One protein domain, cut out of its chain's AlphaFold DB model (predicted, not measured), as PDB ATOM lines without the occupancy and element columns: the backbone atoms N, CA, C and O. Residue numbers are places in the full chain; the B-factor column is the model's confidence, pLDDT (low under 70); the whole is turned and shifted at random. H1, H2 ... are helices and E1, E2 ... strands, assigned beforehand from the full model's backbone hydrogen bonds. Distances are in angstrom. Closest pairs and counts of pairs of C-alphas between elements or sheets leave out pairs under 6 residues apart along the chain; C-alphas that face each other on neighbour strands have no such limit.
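AT A GLANCE: This is residues 147 to 261 of the 265 residues of the protein "Resolvase/invertase-type recombinase catalytic domain-containing protein" of Vibrio tasmaniensis 1F-187 (UniProt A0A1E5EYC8). A helical hairpin, H1 and H2, with H3 across H2, makes one side of the domain, and two separate strand hairpins, E1-E2 and E3-E4, make the other, with little H4 near the middle. A long link leads from E4 to H5, and residues 248 to 253 stick out. The 115 printed residues hold, in order, E1 E2 H1 H2 H3 H4 E3 E4 H5; both two-stranded sheets are antiparallel and the class is mixed. The whole is compact, with a radius of gyration of the C-alphas of 14.5 A and spans of 36 by 33 by 27 A.

IN THESE COORDINATES: E1, residues 163 to 166, begins at C-alpha (6.680, 41.856, 31.836), and E2 is residues 169 to 172. H1, residues 174 to 188, measures 21.2 A; H2, 193 to 202, 14.4 A. H3 is residues 209 to 215, H4 219 to 222, E3 225 to 229 and E4 232 to 236. H5, 252 to 261, measures 14.9 A and ends at C-alpha (14.772, 54.921, 9.068).

HOW THE PARTS SIT: Residues 151 to 152 pair antiparallel with 169 to 170 of E2. In the hairpin E1-E2, N 164 and O 171 are 2.9 A apart. H1 and H2 touch, closest at C-alphas 183 and 196, 5.5 A, at a shallow tilt of 31 degrees, opposite ways. H2 touches H3, about perpendicular at 83 degrees, closest at C-alphas 193 and 213, 6.1 A. H4 touches no helix. In the hairpin E3-E4, N 227 and O 234 are 2.9 A apart. H5 is only just apart from H1, closest C-alphas 8.5 A. Every O i to N i+4 pair is within hydrogen-bond range in H1, H2 and H3, and 5 of 6 in H5; H4 is too short for one.

THE WHOLE: C-alphas 189 and 230, the farthest apart, are 40.5 A apart. The printed part has no cut. The link E4 to H5 is long. Residues 242 to 261 have pLDDT under 70.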
ATOM      1  N   SER A 147      -5.707  44.534  40.182       83.56
ATOM      2  CA  SER A 147      -5.338  45.851  40.692       83.56
ATOM      3  C   SER A 147      -5.341  46.889  39.558       83.56
ATOM      4  O   SER A 147      -5.369  46.500  38.387       83.56
ATOM      5  N   PRO A 148      -5.294  48.202  39.861       78.88
ATOM      6  CA  PRO A 148      -5.326  49.257  38.842       78.88
ATOM      7  C   PRO A 148      -4.211  49.165  37.787       78.88
ATOM      8  O   PRO A 148      -4.438  49.505  36.628       78.88
ATOM      9  N   ASP A 149      -3.031  48.672  38.178       78.69
ATOM     10  CA  ASP A 149      -1.834  48.602  37.327       78.69
ATOM     11  C   ASP A 149      -1.570  47.203  36.733       78.69
ATOM     12  O   ASP A 149      -0.571  47.005  36.031       78.69
ATOM     13  N   THR A 150      -2.447  46.226  36.995       85.50
ATOM     14  CA  THR A 150      -2.301  44.840  36.523       85.50
ATOM     15  C   THR A 150      -3.522  44.366  35.739       85.50
ATOM     16  O   THR A 150      -4.612  44.937  35.805       85.50
ATOM     17  N   ALA A 151      -3.345  43.284  34.987       88.31
ATOM     18  CA  ALA A 151      -4.432  42.611  34.284       88.31
ATOM     19  C   ALA A 151      -4.262  41.098  34.361       88.31
ATOM     20  O   ALA A 151      -3.157  40.593  34.547       88.31
ATOM     21  N   TYR A 152      -5.354  40.358  34.194       91.69
ATOM     22  CA  TYR A 152      -5.263  38.915  34.004       91.69
ATOM     23  C   TYR A 152      -4.652  38.585  32.645       91.69
ATOM     24  O   TYR A 152      -4.975  39.224  31.648       91.69
ATOM     25  N   ASP A 153      -3.828  37.543  32.611       91.31
ATOM     26  CA  ASP A 153      -3.283  36.984  31.380       91.31
ATOM     27  C   ASP A 153      -4.407  36.510  30.447       91.31
ATOM     28  O   ASP A 153      -5.242  35.681  30.815       91.31
ATOM     29  N   ILE A 154      -4.415  37.037  29.222       90.06
ATOM     30  CA  ILE A 154      -5.379  36.676  28.173       90.06
ATOM     31  C   ILE A 154      -5.011  35.323  27.540       90.06
ATOM     32  O   ILE A 154      -5.834  34.705  26.868       90.06
ATOM     33  N   GLY A 155      -3.791  34.820  27.766       84.50
ATOM     34  CA  GLY A 155      -3.332  33.525  27.258       84.50
ATOM     35  C   GLY A 155      -3.035  33.512  25.755       84.50
ATOM     36  O   GLY A 155      -2.643  32.481  25.210       84.50
ATOM     37  N   VAL A 156      -3.195  34.654  25.082       82.94
ATOM     38  CA  VAL A 156      -2.847  34.878  23.677       82.94
ATOM     39  C   VAL A 156      -2.179  36.240  23.513       82.94
ATOM     40  O   VAL A 156      -2.376  37.162  24.304       82.94
ATOM     41  N   GLY A 157      -1.409  36.381  22.436       76.94
ATOM     42  CA  GLY A 157      -0.574  37.555  22.210       76.94
ATOM     43  C   GLY A 157       0.831  37.379  22.784       76.94
ATOM     44  O   GLY A 157       1.135  36.423  23.495       76.94
ATOM     45  N   ARG A 158       1.742  38.270  22.389       78.19
ATOM     46  CA  ARG A 158       3.134  38.238  22.851       78.19
ATOM     47  C   ARG A 158       3.338  39.297  23.910       78.19
ATOM     48  O   ARG A 158       3.205  40.479  23.611       78.19
ATOM     49  N   HIS A 159       3.748  38.873  25.093       84.44
ATOM     50  CA  HIS A 159       4.105  39.795  26.158       84.44
ATOM     51  C   HIS A 159       5.481  40.425  25.912       84.44
ATOM     52  O   HIS A 159       6.375  39.773  25.356       84.44
ATOM     53  N   PRO A 160       5.673  41.694  26.303       88.19
ATOM     54  CA  PRO A 160       6.976  42.326  26.230       88.19
ATOM     55  C   PRO A 160       7.945  41.702  27.243       88.19
ATOM     56  O   PRO A 160       7.552  41.194  28.287       88.19
ATOM     57  N   TRP A 161       9.241  41.782  26.945       91.50
ATOM     58  CA  TRP A 161      10.313  41.176  27.748       91.50
ATOM     59  C   TRP A 161      10.476  41.789  29.150       91.50
ATOM     60  O   TRP A 161      11.119  41.185  30.002       91.50
ATOM     61  N   TYR A 162       9.906  42.973  29.385       91.06
ATOM     62  CA  TYR A 162       9.884  43.661  30.679       91.06
ATOM     63  C   TYR A 162       8.631  43.341  31.513       91.06
ATOM     64  O   TYR A 162       8.343  44.027  32.491       91.06
ATOM     65  N   MET A 163       7.855  42.333  31.113       90.00
ATOM     66  CA  MET A 163       6.680  41.856  31.836       90.00
ATOM     67  C   MET A 163       6.963  40.490  32.456       90.00
ATOM     68  O   MET A 163       7.695  39.677  31.887       90.00
ATOM     69  N   LYS A 164       6.316  40.217  33.584       90.38
ATOM     70  CA  LYS A 164       6.259  38.901  34.213       90.38
ATOM     71  C   LYS A 164       4.809  38.478  34.440       90.38
ATOM     72  O   LYS A 164       3.907  39.311  34.534       90.38
ATOM     73  N   ILE A 165       4.595  37.167  34.484       90.94
ATOM     74  CA  ILE A 165       3.295  36.568  34.786       90.94
ATOM     75  C   ILE A 165       3.456  35.765  36.067       90.94
ATOM     76  O   ILE A 165       4.213  34.797  36.092       90.94
ATOM     77  N   GLU A 166       2.730  36.152  37.108       89.56
ATOM     78  CA  GLU A 166       2.657  35.424  38.375       89.56
ATOM     79  C   GLU A 166       1.189  35.098  38.640       89.56
ATOM     80  O   GLU A 166       0.335  35.974  38.550       89.56
ATOM     81  N   ASN A 167       0.863  33.826  38.890       88.75
ATOM     82  CA  ASN A 167      -0.509  33.380  39.177       88.75
ATOM     83  C   ASN A 167      -1.571  33.887  38.177       88.75
ATOM     84  O   ASN A 167      -2.663  34.289  38.568       88.75
ATOM     85  N   LYS A 168      -1.254  33.863  36.871       89.81
ATOM     86  CA  LYS A 168      -2.114  34.372  35.776       89.81
ATOM     87  C   LYS A 168      -2.382  35.880  35.814       89.81
ATOM     88  O   LYS A 168      -3.288  36.351  35.132       89.81
ATOM     89  N   ILE A 169      -1.578  36.638  36.549       90.25
ATOM     90  CA  ILE A 169      -1.619  38.096  36.589       90.25
ATOM     91  C   ILE A 169      -0.403  38.629  35.834       90.25
ATOM     92  O   ILE A 169       0.740  38.269  36.117       90.25
ATOM     93  N   CYS A 170      -0.661  39.470  34.839       90.12
ATOM     94  CA  CYS A 170       0.340  40.237  34.119       90.12
ATOM     95  C   CYS A 170       0.747  41.454  34.950       90.12
ATOM     96  O   CYS A 170      -0.090  42.297  35.283       90.12
ATOM     97  N   GLN A 171       2.044  41.573  35.216       88.94
ATOM     98  CA  GLN A 171       2.628  42.693  35.946       88.94
ATOM     99  C   GLN A 171       3.998  43.061  35.367       88.94
ATOM    100  O   GLN A 171       4.636  42.265  34.670       88.94
ATOM    101  N   VAL A 172       4.436  44.296  35.598       89.19
ATOM    102  CA  VAL A 172       5.757  44.741  35.149       89.19
ATOM    103  C   VAL A 172       6.846  44.071  35.989       89.19
ATOM    104  O   VAL A 172       6.671  43.800  37.175       89.19
ATOM    105  N   ASP A 173       7.963  43.747  35.350       90.81
ATOM    106  CA  ASP A 173       9.200  43.388  36.037       90.81
ATOM    107  C   ASP A 173       9.961  44.694  36.282       90.81
ATOM    108  O   ASP A 173      10.464  45.284  35.328       90.81
ATOM    109  N   ASP A 174       9.985  45.176  37.526       89.19
ATOM    110  CA  ASP A 174      10.479  46.518  37.867       89.19
ATOM    111  C   ASP A 174      11.909  46.778  37.378       89.19
ATOM    112  O   ASP A 174      12.199  47.848  36.838       89.19
ATOM    113  N   GLU A 175      12.796  45.789  37.502       91.19
ATOM    114  CA  GLU A 175      14.190  45.902  37.069       91.19
ATOM    115  C   GLU A 175      14.280  45.995  35.544       91.19
ATOM    116  O   GLU A 175      14.882  46.923  34.993       91.19
ATOM    117  N   LYS A 176      13.596  45.100  34.825       92.25
ATOM    118  CA  LYS A 176      13.576  45.146  33.355       92.25
ATOM    119  C   LYS A 176      12.832  46.364  32.818       92.25
ATOM    120  O   LYS A 176      13.164  46.872  31.748       92.25
ATOM    121  N   PHE A 177      11.839  46.852  33.546       90.19
ATOM    122  CA  PHE A 177      11.059  48.021  33.178       90.19
ATOM    123  C   PHE A 177      11.883  49.309  33.283       90.19
ATOM    124  O   PHE A 177      11.786  50.159  32.394       90.19
ATOM    125  N   LYS A 178      12.775  49.427  34.280       91.12
ATOM    126  CA  LYS A 178      13.792  50.496  34.325       91.12
ATOM    127  C   LYS A 178      14.687  50.451  33.084       91.12
ATOM    128  O   LYS A 178      14.848  51.468  32.413       91.12
ATOM    129  N   LEU A 179      15.179  49.268  32.708       93.75
ATOM    130  CA  LEU A 179      15.996  49.102  31.498       93.75
ATOM    131  C   LEU A 179      15.231  49.462  30.215       93.75
ATOM    132  O   LEU A 179      15.801  50.053  29.294       93.75
ATOM    133  N   ALA A 180      13.938  49.131  30.151       91.50
ATOM    134  CA  ALA A 180      13.070  49.496  29.036       91.50
ATOM    135  C   ALA A 180      12.944  51.021  28.911       91.50
ATOM    136  O   ALA A 180      13.080  51.545  27.805       91.50
ATOM    137  N   ARG A 181      12.764  51.739  30.029       90.38
ATOM    138  CA  ARG A 181      12.757  53.213  30.052       90.38
ATOM    139  C   ARG A 181      14.084  53.790  29.573       90.38
ATOM    140  O   ARG A 181      14.081  54.615  28.663       90.38
ATOM    141  N   SER A 182      15.210  53.284  30.075       91.88
ATOM    142  CA  SER A 182      16.535  53.731  29.630       91.88
ATOM    143  C   SER A 182      16.760  53.491  28.134       91.88
ATOM    144  O   SER A 182      17.335  54.335  27.454       91.88
ATOM    145  N   CYS A 183      16.261  52.386  27.568       90.44
ATOM    146  CA  CYS A 183      16.329  52.154  26.121       90.44
ATOM    147  C   CYS A 183      15.544  53.196  25.313       90.44
ATOM    148  O   CYS A 183      15.979  53.563  24.219       90.44
ATOM    149  N   ILE A 184      14.407  53.668  25.829       88.94
ATOM    150  CA  ILE A 184      13.619  54.741  25.209       88.94
ATOM    151  C   ILE A 184      14.370  56.070  25.296       88.94
ATOM    152  O   ILE A 184      14.524  56.736  24.277       88.94
ATOM    153  N   GLU A 185      14.911  56.427  26.461       89.12
ATOM    154  CA  GLU A 185      15.728  57.639  26.642       89.12
ATOM    155  C   GLU A 185      16.956  57.641  25.723       89.12
ATOM    156  O   GLU A 185      17.253  58.631  25.056       89.12
ATOM    157  N   MET A 186      17.638  56.499  25.616       89.12
ATOM    158  CA  MET A 186      18.747  56.304  24.687       89.12
ATOM    159  C   MET A 186      18.316  56.526  23.234       89.12
ATOM    160  O   MET A 186      19.036  57.196  22.492       89.12
ATOM    161  N   ALA A 187      17.160  55.996  22.830       85.00
ATOM    162  CA  ALA A 187      16.627  56.189  21.485       85.00
ATOM    163  C   ALA A 187      16.262  57.656  21.207       85.00
ATOM    164  O   ALA A 187      16.583  58.169  20.134       85.00
ATOM    165  N   LEU A 188      15.666  58.354  22.181       84.44
ATOM    166  CA  LEU A 188      15.370  59.790  22.099       84.44
ATOM    167  C   LEU A 188      16.645  60.637  21.990       84.44
ATOM    168  O   LEU A 188      16.662  61.627  21.266       84.44
ATOM    169  N   ALA A 189      17.735  60.202  22.622       87.12
ATOM    170  CA  ALA A 189      19.068  60.785  22.473       87.12
ATOM    171  C   ALA A 189      19.782  60.383  21.160       87.12
ATOM    172  O   ALA A 189      20.990  60.580  21.023       87.12
ATOM    173  N   GLY A 190      19.077  59.769  20.204       85.50
ATOM    174  CA  GLY A 190      19.611  59.387  18.892       85.50
ATOM    175  C   GLY A 190      20.442  58.100  18.880       85.50
ATOM    176  O   GLY A 190      21.096  57.794  17.880       85.50
ATOM    177  N   LYS A 191      20.453  57.313  19.964       88.75
ATOM    178  CA  LYS A 191      21.154  56.020  19.986       88.75
ATOM    179  C   LYS A 191      20.297  54.956  19.296       88.75
ATOM    180  O   LYS A 191      19.181  54.666  19.711       88.75
ATOM    181  N   GLY A 192      20.844  54.341  18.250       84.81
ATOM    182  CA  GLY A 192      20.152  53.299  17.490       84.81
ATOM    183  C   GLY A 192      19.994  51.963  18.231       84.81
ATOM    184  O   GLY A 192      20.627  51.705  19.257       84.81
ATOM    185  N   VAL A 193      19.203  51.065  17.632       86.44
ATOM    186  CA  VAL A 193      18.831  49.735  18.160       86.44
ATOM    187  C   VAL A 193      20.033  48.912  18.636       86.44
ATOM    188  O   VAL A 193      19.948  48.243  19.664       86.44
ATOM    189  N   LEU A 194      21.165  48.975  17.924       91.12
ATOM    190  CA  LEU A 194      22.381  48.241  18.286       91.12
ATOM    191  C   LEU A 194      22.931  48.663  19.656       91.12
ATOM    192  O   LEU A 194      23.280  47.803  20.463       91.12
ATOM    193  N   LYS A 195      22.960  49.971  19.944       93.06
ATOM    194  CA  LYS A 195      23.435  50.494  21.233       93.06
ATOM    195  C   LYS A 195      22.497  50.088  22.369       93.06
ATOM    196  O   LYS A 195      22.971  49.722  23.440       93.06
ATOM    197  N   CYS A 196      21.186  50.092  22.129       91.12
ATOM    198  CA  CYS A 196      20.203  49.630  23.113       91.12
ATOM    199  C   CYS A 196      20.328  48.121  23.373       91.12
ATOM    200  O   CYS A 196      20.296  47.702  24.523       91.12
ATOM    201  N   LYS A 197      20.565  47.305  22.335       94.44
ATOM    202  CA  LYS A 197      20.855  45.870  22.496       94.44
ATOM    203  C   LYS A 197      22.085  45.639  23.379       94.44
ATOM    204  O   LYS A 197      22.000  44.877  24.332       94.44
ATOM    205  N   GLN A 198      23.198  46.314  23.087       95.94
ATOM    206  CA  GLN A 198      24.431  46.195  23.875       95.94
ATOM    207  C   GLN A 198      24.230  46.642  25.329       95.94
ATOM    208  O   GLN A 198      24.762  46.020  26.243       95.94
ATOM    209  N   PHE A 199      23.455  47.708  25.549       96.44
ATOM    210  CA  PHE A 199      23.080  48.154  26.889       96.44
ATOM    211  C   PHE A 199      22.273  47.086  27.637       96.44
ATOM    212  O   PHE A 199      22.611  46.769  28.774       96.44
ATOM    213  N   LEU A 200      21.260  46.492  27.003       96.06
ATOM    214  CA  LEU A 200      20.456  45.427  27.605       96.06
ATOM    215  C   LEU A 200      21.301  44.194  27.939       96.06
ATOM    216  O   LEU A 200      21.210  43.687  29.053       96.06
ATOM    217  N   GLU A 201      22.180  43.768  27.028       96.50
ATOM    218  CA  GLU A 201      23.062  42.613  27.242       96.50
ATOM    219  C   GLU A 201      24.009  42.823  28.432       96.50
ATOM    220  O   GLU A 201      24.171  41.921  29.250       96.50
ATOM    221  N   ARG A 202      24.569  44.031  28.589       96.69
ATOM    222  CA  ARG A 202      25.401  44.390  29.753       96.69
ATOM    223  C   ARG A 202      24.634  44.379  31.077       96.69
ATOM    224  O   ARG A 202      25.249  44.181  32.115       96.69
ATOM    225  N   ASN A 203      23.320  44.580  31.036       95.56
ATOM    226  CA  ASN A 203      22.438  44.554  32.203       95.56
ATOM    227  C   ASN A 203      21.695  43.207  32.343       95.56
ATOM    228  O   ASN A 203      20.640  43.138  32.967       95.56
ATOM    229  N   GLY A 204      22.219  42.133  31.737       93.56
ATOM    230  CA  GLY A 204      21.701  40.770  31.904       93.56
ATOM    231  C   GLY A 204      20.476  40.420  31.050       93.56
ATOM    232  O   GLY A 204      19.910  39.339  31.202       93.56
ATOM    233  N   VAL A 205      20.062  41.292  30.126       94.19
ATOM    234  CA  VAL A 205      18.921  41.068  29.226       94.19
ATOM    235  C   VAL A 205      19.422  40.794  27.808       94.19
ATOM    236  O   VAL A 205      19.668  41.698  27.012       94.19
ATOM    237  N   VAL A 206      19.551  39.511  27.465       94.25
ATOM    238  CA  VAL A 206      20.013  39.082  26.139       94.25
ATOM    239  C   VAL A 206      18.836  39.000  25.167       94.25
ATOM    240  O   VAL A 206      17.966  38.139  25.282       94.25
ATOM    241  N   LEU A 207      18.808  39.898  24.181       92.00
ATOM    242  CA  LEU A 207      17.761  39.960  23.160       92.00
ATOM    243  C   LEU A 207      18.354  40.016  21.754       92.00
ATOM    244  O   LEU A 207      19.358  40.678  21.492       92.00
ATOM    245  N   SER A 208      17.666  39.388  20.799       92.56
ATOM    246  CA  SER A 208      18.002  39.552  19.384       92.56
ATOM    247  C   SER A 208      17.788  41.002  18.932       92.56
ATOM    248  O   SER A 208      16.883  41.684  19.422       92.56
ATOM    249  N   TRP A 209      18.536  41.453  17.917       89.88
ATOM    250  CA  TRP A 209      18.322  42.773  17.306       89.88
ATOM    251  C   TRP A 209      16.859  42.971  16.883       89.88
ATOM    252  O   TRP A 209      16.263  44.014  17.137       89.88
ATOM    253  N   SER A 210      16.241  41.927  16.319       88.44
ATOM    254  CA  SER A 210      14.832  41.938  15.908       88.44
ATOM    255  C   SER A 210      13.871  42.148  17.079       88.44
ATOM    256  O   SER A 210      12.852  42.816  16.915       88.44
ATOM    257  N   SER A 211      14.168  41.583  18.251       88.81
ATOM    258  CA  SER A 211      13.357  41.757  19.460       88.81
ATOM    259  C   SER A 211      13.439  43.195  19.969       88.81
ATOM    260  O   SER A 211      12.404  43.800  20.240       88.81
ATOM    261  N   VAL A 212      14.645  43.771  20.008       89.69
ATOM    262  CA  VAL A 212      14.860  45.173  20.407       89.69
ATOM    263  C   VAL A 212      14.201  46.132  19.405       89.69
ATOM    264  O   VAL A 212      13.498  47.057  19.795       89.69
ATOM    265  N   ALA A 213      14.311  45.868  18.101       88.44
ATOM    266  CA  ALA A 213      13.635  46.659  17.071       88.44
ATOM    267  C   ALA A 213      12.096  46.544  17.114       88.44
ATOM    268  O   ALA A 213      11.388  47.445  16.663       88.44
ATOM    269  N   LYS A 214      11.546  45.417  17.586       87.31
ATOM    270  CA  LYS A 214      10.095  45.249  17.792       87.31
ATOM    271  C   LYS A 214       9.615  45.947  19.060       87.31
ATOM    272  O   LYS A 214       8.512  46.478  19.047       87.31
ATOM    273  N   PHE A 215      10.440  45.990  20.105       89.06
ATOM    274  CA  PHE A 215      10.136  46.707  21.344       89.06
ATOM    275  C   PHE A 215       9.775  48.178  21.081       89.06
ATOM    276  O   PHE A 215       8.719  48.615  21.521       89.06
ATOM    277  N   PHE A 216      10.559  48.895  20.270       86.56
ATOM    278  CA  PHE A 216      10.284  50.301  19.922       86.56
ATOM    279  C   PHE A 216       9.011  50.531  19.090       86.56
ATOM    280  O   PHE A 216       8.573  51.665  18.944       86.56
ATOM    281  N   ARG A 217       8.423  49.469  18.528       84.19
ATOM    282  CA  ARG A 217       7.172  49.509  17.750       84.19
ATOM    283  C   ARG A 217       5.986  48.929  18.521       84.19
ATOM    284  O   ARG A 217       4.928  48.710  17.944       84.19
ATOM    285  N   SER A 218       6.194  48.586  19.786       85.31
ATOM    286  CA  SER A 218       5.213  47.877  20.587       85.31
ATOM    287  C   SER A 218       4.191  48.844  21.176       85.31
ATOM    288  O   SER A 218       4.559  49.762  21.906       85.31
ATOM    289  N   GLU A 219       2.907  48.576  20.952       85.56
ATOM    290  CA  GLU A 219       1.797  49.315  21.575       85.56
ATOM    291  C   GLU A 219       1.795  49.183  23.112       85.56
ATOM    292  O   GLU A 219       1.295  50.058  23.822       85.56
ATOM    293  N   TYR A 220       2.475  48.160  23.648       85.81
ATOM    294  CA  TYR A 220       2.695  48.005  25.088       85.81
ATOM    295  C   TYR A 220       3.493  49.158  25.715       85.81
ATOM    296  O   TYR A 220       3.429  49.337  26.932       85.81
ATOM    297  N   LEU A 221       4.233  49.954  24.931       84.12
ATOM    298  CA  LEU A 221       4.902  51.160  25.440       84.12
ATOM    299  C   LEU A 221       3.893  52.172  26.007       84.12
ATOM    300  O   LEU A 221       4.192  52.848  26.995       84.12
ATOM    301  N   PHE A 222       2.688  52.198  25.436       83.56
ATOM    302  CA  PHE A 222       1.556  53.038  25.837       83.56
ATOM    303  C   PHE A 222       0.569  52.297  26.746       83.56
ATOM    304  O   PHE A 222      -0.531  52.778  26.994       83.56
ATOM    305  N   GLY A 223       0.938  51.105  27.225       84.06
ATOM    306  CA  GLY A 223       0.050  50.254  28.013       84.06
ATOM    307  C   GLY A 223      -1.114  49.670  27.207       84.06
ATOM    308  O   GLY A 223      -2.098  49.250  27.806       84.06
ATOM    309  N   ARG A 224      -1.039  49.642  25.869       87.38
ATOM    310  CA  ARG A 224      -2.087  49.078  25.011       87.38
ATOM    311  C   ARG A 224      -1.719  47.666  24.561       87.38
ATOM    312  O   ARG A 224      -0.620  47.430  24.060       87.38
ATOM    313  N   LEU A 225      -2.658  46.734  24.703       88.88
ATOM    314  CA  LEU A 225      -2.543  45.379  24.170       88.88
ATOM    315  C   LEU A 225      -3.505  45.186  22.993       88.88
ATOM    316  O   LEU A 225      -4.717  45.283  23.160       88.88
ATOM    317  N   ASN A 226      -2.950  44.852  21.826       88.62
ATOM    318  CA  ASN A 226      -3.712  44.479  20.637       88.62
ATOM    319  C   ASN A 226      -3.687  42.960  20.437       88.62
ATOM    320  O   ASN A 226      -2.619  42.367  20.262       88.62
ATOM    321  N   VAL A 227      -4.863  42.338  20.438       88.44
ATOM    322  CA  VAL A 227      -5.047  40.896  20.233       88.44
ATOM    323  C   VAL A 227      -5.965  40.677  19.040       88.44
ATOM    324  O   VAL A 227      -6.963  41.372  18.876       88.44
ATOM    325  N   THR A 228      -5.644  39.695  18.203       86.12
ATOM    326  CA  THR A 228      -6.534  39.231  17.135       86.12
ATOM    327  C   THR A 228      -7.068  37.854  17.504       86.12
ATOM    328  O   THR A 228      -6.277  36.940  17.736       86.12
ATOM    329  N   LEU A 229      -8.391  37.712  17.559       86.00
ATOM    330  CA  LEU A 229      -9.095  36.452  17.798       86.00
ATOM    331  C   LEU A 229     -10.112  36.245  16.682       86.00
ATOM    332  O   LEU A 229     -10.958  37.110  16.481       86.00
ATOM    333  N   GLU A 230     -10.042  35.117  15.974       80.56
ATOM    334  CA  GLU A 230     -11.044  34.728  14.962       80.56
ATOM    335  C   GLU A 230     -11.369  35.864  13.972       80.56
ATOM    336  O   GLU A 230     -12.524  36.179  13.709       80.56
ATOM    337  N   ASN A 231     -10.320  36.518  13.456       80.00
ATOM    338  CA  ASN A 231     -10.365  37.683  12.554       80.00
ATOM    339  C   ASN A 231     -10.896  38.996  13.158       80.00
ATOM    340  O   ASN A 231     -10.880  40.023  12.484       80.00
ATOM    341  N   ASN A 232     -11.275  39.009  14.434       85.62
ATOM    342  CA  ASN A 232     -11.646  40.216  15.163       85.62
ATOM    343  C   ASN A 232     -10.438  40.806  15.894       85.62
ATOM    344  O   ASN A 232      -9.686  40.094  16.566       85.62
ATOM    345  N   GLN A 233     -10.260  42.122  15.790       88.44
ATOM    346  CA  GLN A 233      -9.216  42.849  16.506       88.44
ATOM    347  C   GLN A 233      -9.769  43.469  17.789       88.44
ATOM    348  O   GLN A 233     -10.786  44.158  17.784       88.44
ATOM    349  N   TYR A 234      -9.059  43.248  18.889       90.50
ATOM    350  CA  TYR A 234      -9.361  43.795  20.202       90.50
ATOM    351  C   TYR A 234      -8.190  44.658  20.661       90.50
ATOM    352  O   TYR A 234      -7.056  44.185  20.704       90.50
ATOM    353  N   SER A 235      -8.476  45.909  21.021       89.81
ATOM    354  CA  SER A 235      -7.525  46.834  21.640       89.81
ATOM    355  C   SER A 235      -7.908  47.041  23.100       89.81
ATOM    356  O   SER A 235      -9.056  47.374  23.405       89.81
ATOM    357  N   LEU A 236      -6.961  46.797  24.002       88.94
ATOM    358  CA  LEU A 236      -7.125  46.925  25.445       88.94
ATOM    359  C   LEU A 236      -6.208  48.027  25.954       88.94
ATOM    360  O   LEU A 236      -5.005  47.826  26.121       88.94
ATOM    361  N   GLU A 237      -6.778  49.206  26.170       88.06
ATOM    362  CA  GLU A 237      -6.045  50.363  26.674       88.06
ATOM    363  C   GLU A 237      -5.863  50.295  28.191       88.06
ATOM    364  O   GLU A 237      -6.762  49.887  28.932       88.06
ATOM    365  N   GLY A 238      -4.672  50.680  28.653       84.06
ATOM    366  CA  GLY A 238      -4.300  50.566  30.061       84.06
ATOM    367  C   GLY A 238      -4.244  49.114  30.534       84.06
ATOM    368  O   GLY A 238      -4.621  48.835  31.668       84.06
ATOM    369  N   TYR A 239      -3.847  48.183  29.662       84.00
ATOM    370  CA  TYR A 239      -3.723  46.758  29.974       84.00
ATOM    371  C   TYR A 239      -2.677  46.479  31.050       84.00
ATOM    372  O   TYR A 239      -2.859  45.603  31.886       84.00
ATOM    373  N   ILE A 240      -1.593  47.244  31.046       81.12
ATOM    374  CA  ILE A 240      -0.546  47.176  32.059       81.12
ATOM    375  C   ILE A 240       0.131  48.540  32.180       81.12
ATOM    376  O   ILE A 240      -0.014  49.380  31.284       81.12
ATOM    377  N   GLY A 241       0.889  48.755  33.260       70.62
ATOM    378  CA  GLY A 241       1.666  49.977  33.475       70.62
ATOM    379  C   GLY A 241       2.454  50.421  32.232       70.62
ATOM    380  O   GLY A 241       3.221  49.652  31.646       70.62
ATOM    381  N   CYS A 242       2.259  51.674  31.810       67.88
ATOM    382  CA  CYS A 242       2.883  52.212  30.604       67.88
ATOM    383  C   CYS A 242       4.355  52.591  30.841       67.88
ATOM    384  O   CYS A 242       4.695  53.254  31.826       67.88
ATOM    385  N   VAL A 243       5.230  52.245  29.890       64.62
ATOM    386  CA  VAL A 243       6.630  52.715  29.878       64.62
ATOM    387  C   VAL A 243       6.664  54.233  29.666       64.62
ATOM    388  O   VAL A 243       7.490  54.924  30.259       64.62
ATOM    389  N   PHE A 244       5.725  54.756  28.872       63.94
ATOM    390  CA  PHE A 244       5.598  56.169  28.537       63.94
ATOM    391  C   PHE A 244       4.381  56.791  29.244       63.94
ATOM    392  O   PHE A 244       3.253  56.628  28.792       63.94
ATOM    393  N   ARG A 245       4.589  57.495  30.370       50.72
ATOM    394  CA  ARG A 245       3.509  58.172  31.133       50.72
ATOM    395  C   ARG A 245       3.132  59.559  30.608       50.72
ATOM    396  O   ARG A 245       2.221  60.181  31.153       50.72
ATOM    397  N   ILE A 246       3.811  60.074  29.585       38.69
ATOM    398  CA  ILE A 246       3.484  61.405  29.078       38.69
ATOM    399  C   ILE A 246       2.185  61.300  28.266       38.69
ATOM    400  O   ILE A 246       2.164  60.704  27.190       38.69
ATOM    401  N   ARG A 247       1.099  61.890  28.786       37.94
ATOM    402  CA  ARG A 247      -0.075  62.293  27.997       37.94
ATOM    403  C   ARG A 247       0.440  63.241  26.908       37.94
ATOM    404  O   ARG A 247       0.579  64.433  27.157       37.94
ATOM    405  N   VAL A 248       0.788  62.733  25.727       31.56
ATOM    406  CA  VAL A 248       1.140  63.587  24.582       31.56
ATOM    407  C   VAL A 248       0.282  63.200  23.402       31.56
ATOM    408  O   VAL A 248       0.479  62.189  22.737       31.56
ATOM    409  N   VAL A 249      -0.697  64.070  23.204       37.12
ATOM    410  CA  VAL A 249      -1.299  64.466  21.940       37.12
ATOM    411  C   VAL A 249      -0.351  64.247  20.746       37.12
ATOM    412  O   VAL A 249       0.769  64.753  20.724       37.12
ATOM    413  N   SER A 250      -0.885  63.608  19.705       38.00
ATOM    414  CA  SER A 250      -0.422  63.572  18.307       38.00
ATOM    415  C   SER A 250       0.499  62.433  17.845       38.00
ATOM    416  O   SER A 250       1.538  62.119  18.426       38.00
ATOM    417  N   ASP A 251       0.148  61.938  16.656       42.22
ATOM    418  CA  ASP A 251       0.852  61.010  15.758       42.22
ATOM    419  C   ASP A 251       2.301  61.405  15.388       42.22
ATOM    420  O   ASP A 251       3.001  60.679  14.676       42.22
ATOM    421  N   SER A 252       2.802  62.542  15.881       42.78
ATOM    422  CA  SER A 252       4.116  63.084  15.518       42.78
ATOM    423  C   SER A 252       5.303  62.296  16.096       42.78
ATOM    424  O   SER A 252       6.409  62.366  15.551       42.78
ATOM    425  N   TRP A 253       5.107  61.531  17.177       50.34
ATOM    426  CA  TRP A 253       6.154  60.677  17.755       50.34
ATOM    427  C   TRP A 253       6.336  59.385  16.945       50.34
ATOM    428  O   TRP A 253       7.473  58.991  16.689       50.34
ATOM    429  N   TYR A 254       5.235  58.768  16.489       44.41
ATOM    430  CA  TYR A 254       5.255  57.549  15.675       44.41
ATOM    431  C   TYR A 254       5.979  57.837  14.359       44.41
ATOM    432  O   TYR A 254       6.860  57.086  13.938       44.41
ATOM    433  N   GLN A 255       5.698  59.004  13.772       44.44
ATOM    434  CA  GLN A 255       6.396  59.540  12.605       44.44
ATOM    435  C   GLN A 255       7.891  59.794  12.877       44.44
ATOM    436  O   GLN A 255       8.719  59.400  12.065       44.44
ATOM    437  N   ARG A 256       8.288  60.364  14.027       47.66
ATOM    438  CA  ARG A 256       9.711  60.609  14.359       47.66
ATOM    439  C   ARG A 256      10.508  59.335  14.657       47.66
ATOM    440  O   ARG A 256      11.623  59.192  14.162       47.66
ATOM    441  N   ALA A 257       9.934  58.389  15.396       46.69
ATOM    442  CA  ALA A 257      10.556  57.092  15.674       46.69
ATOM    443  C   ALA A 257      10.689  56.237  14.401       46.69
ATOM    444  O   ALA A 257      11.670  55.512  14.234       46.69
ATOM    445  N   THR A 258       9.740  56.362  13.467       41.59
ATOM    446  CA  THR A 258       9.843  55.740  12.140       41.59
ATOM    447  C   THR A 258      10.771  56.507  11.189       41.59
ATOM    448  O   THR A 258      11.414  55.859  10.370       41.59
ATOM    449  N   HIS A 259      10.942  57.831  11.317       39.91
ATOM    450  CA  HIS A 259      11.841  58.651  10.479       39.91
ATOM    451  C   HIS A 259      13.340  58.451  10.741       39.91
ATOM    452  O   HIS A 259      14.148  58.733   9.851       39.91
ATOM    453  N   VAL A 260      13.732  57.869  11.883       43.38
ATOM    454  CA  VAL A 260      15.110  57.370  12.096       43.38
ATOM    455  C   VAL A 260      15.512  56.337  11.015       43.38
ATOM    456  O   VAL A 260      16.698  56.086  10.815       43.38
ATOM    457  N   ARG A 261      14.552  55.799  10.237       42.66
ATOM    458  CA  ARG A 261      14.772  54.921   9.068       42.66
ATOM    459  C   ARG A 261      15.568  55.531   7.906       42.66
ATOM    460  O   ARG A 261      16.060  54.754   7.103       42.66
TER     461      ARG A 261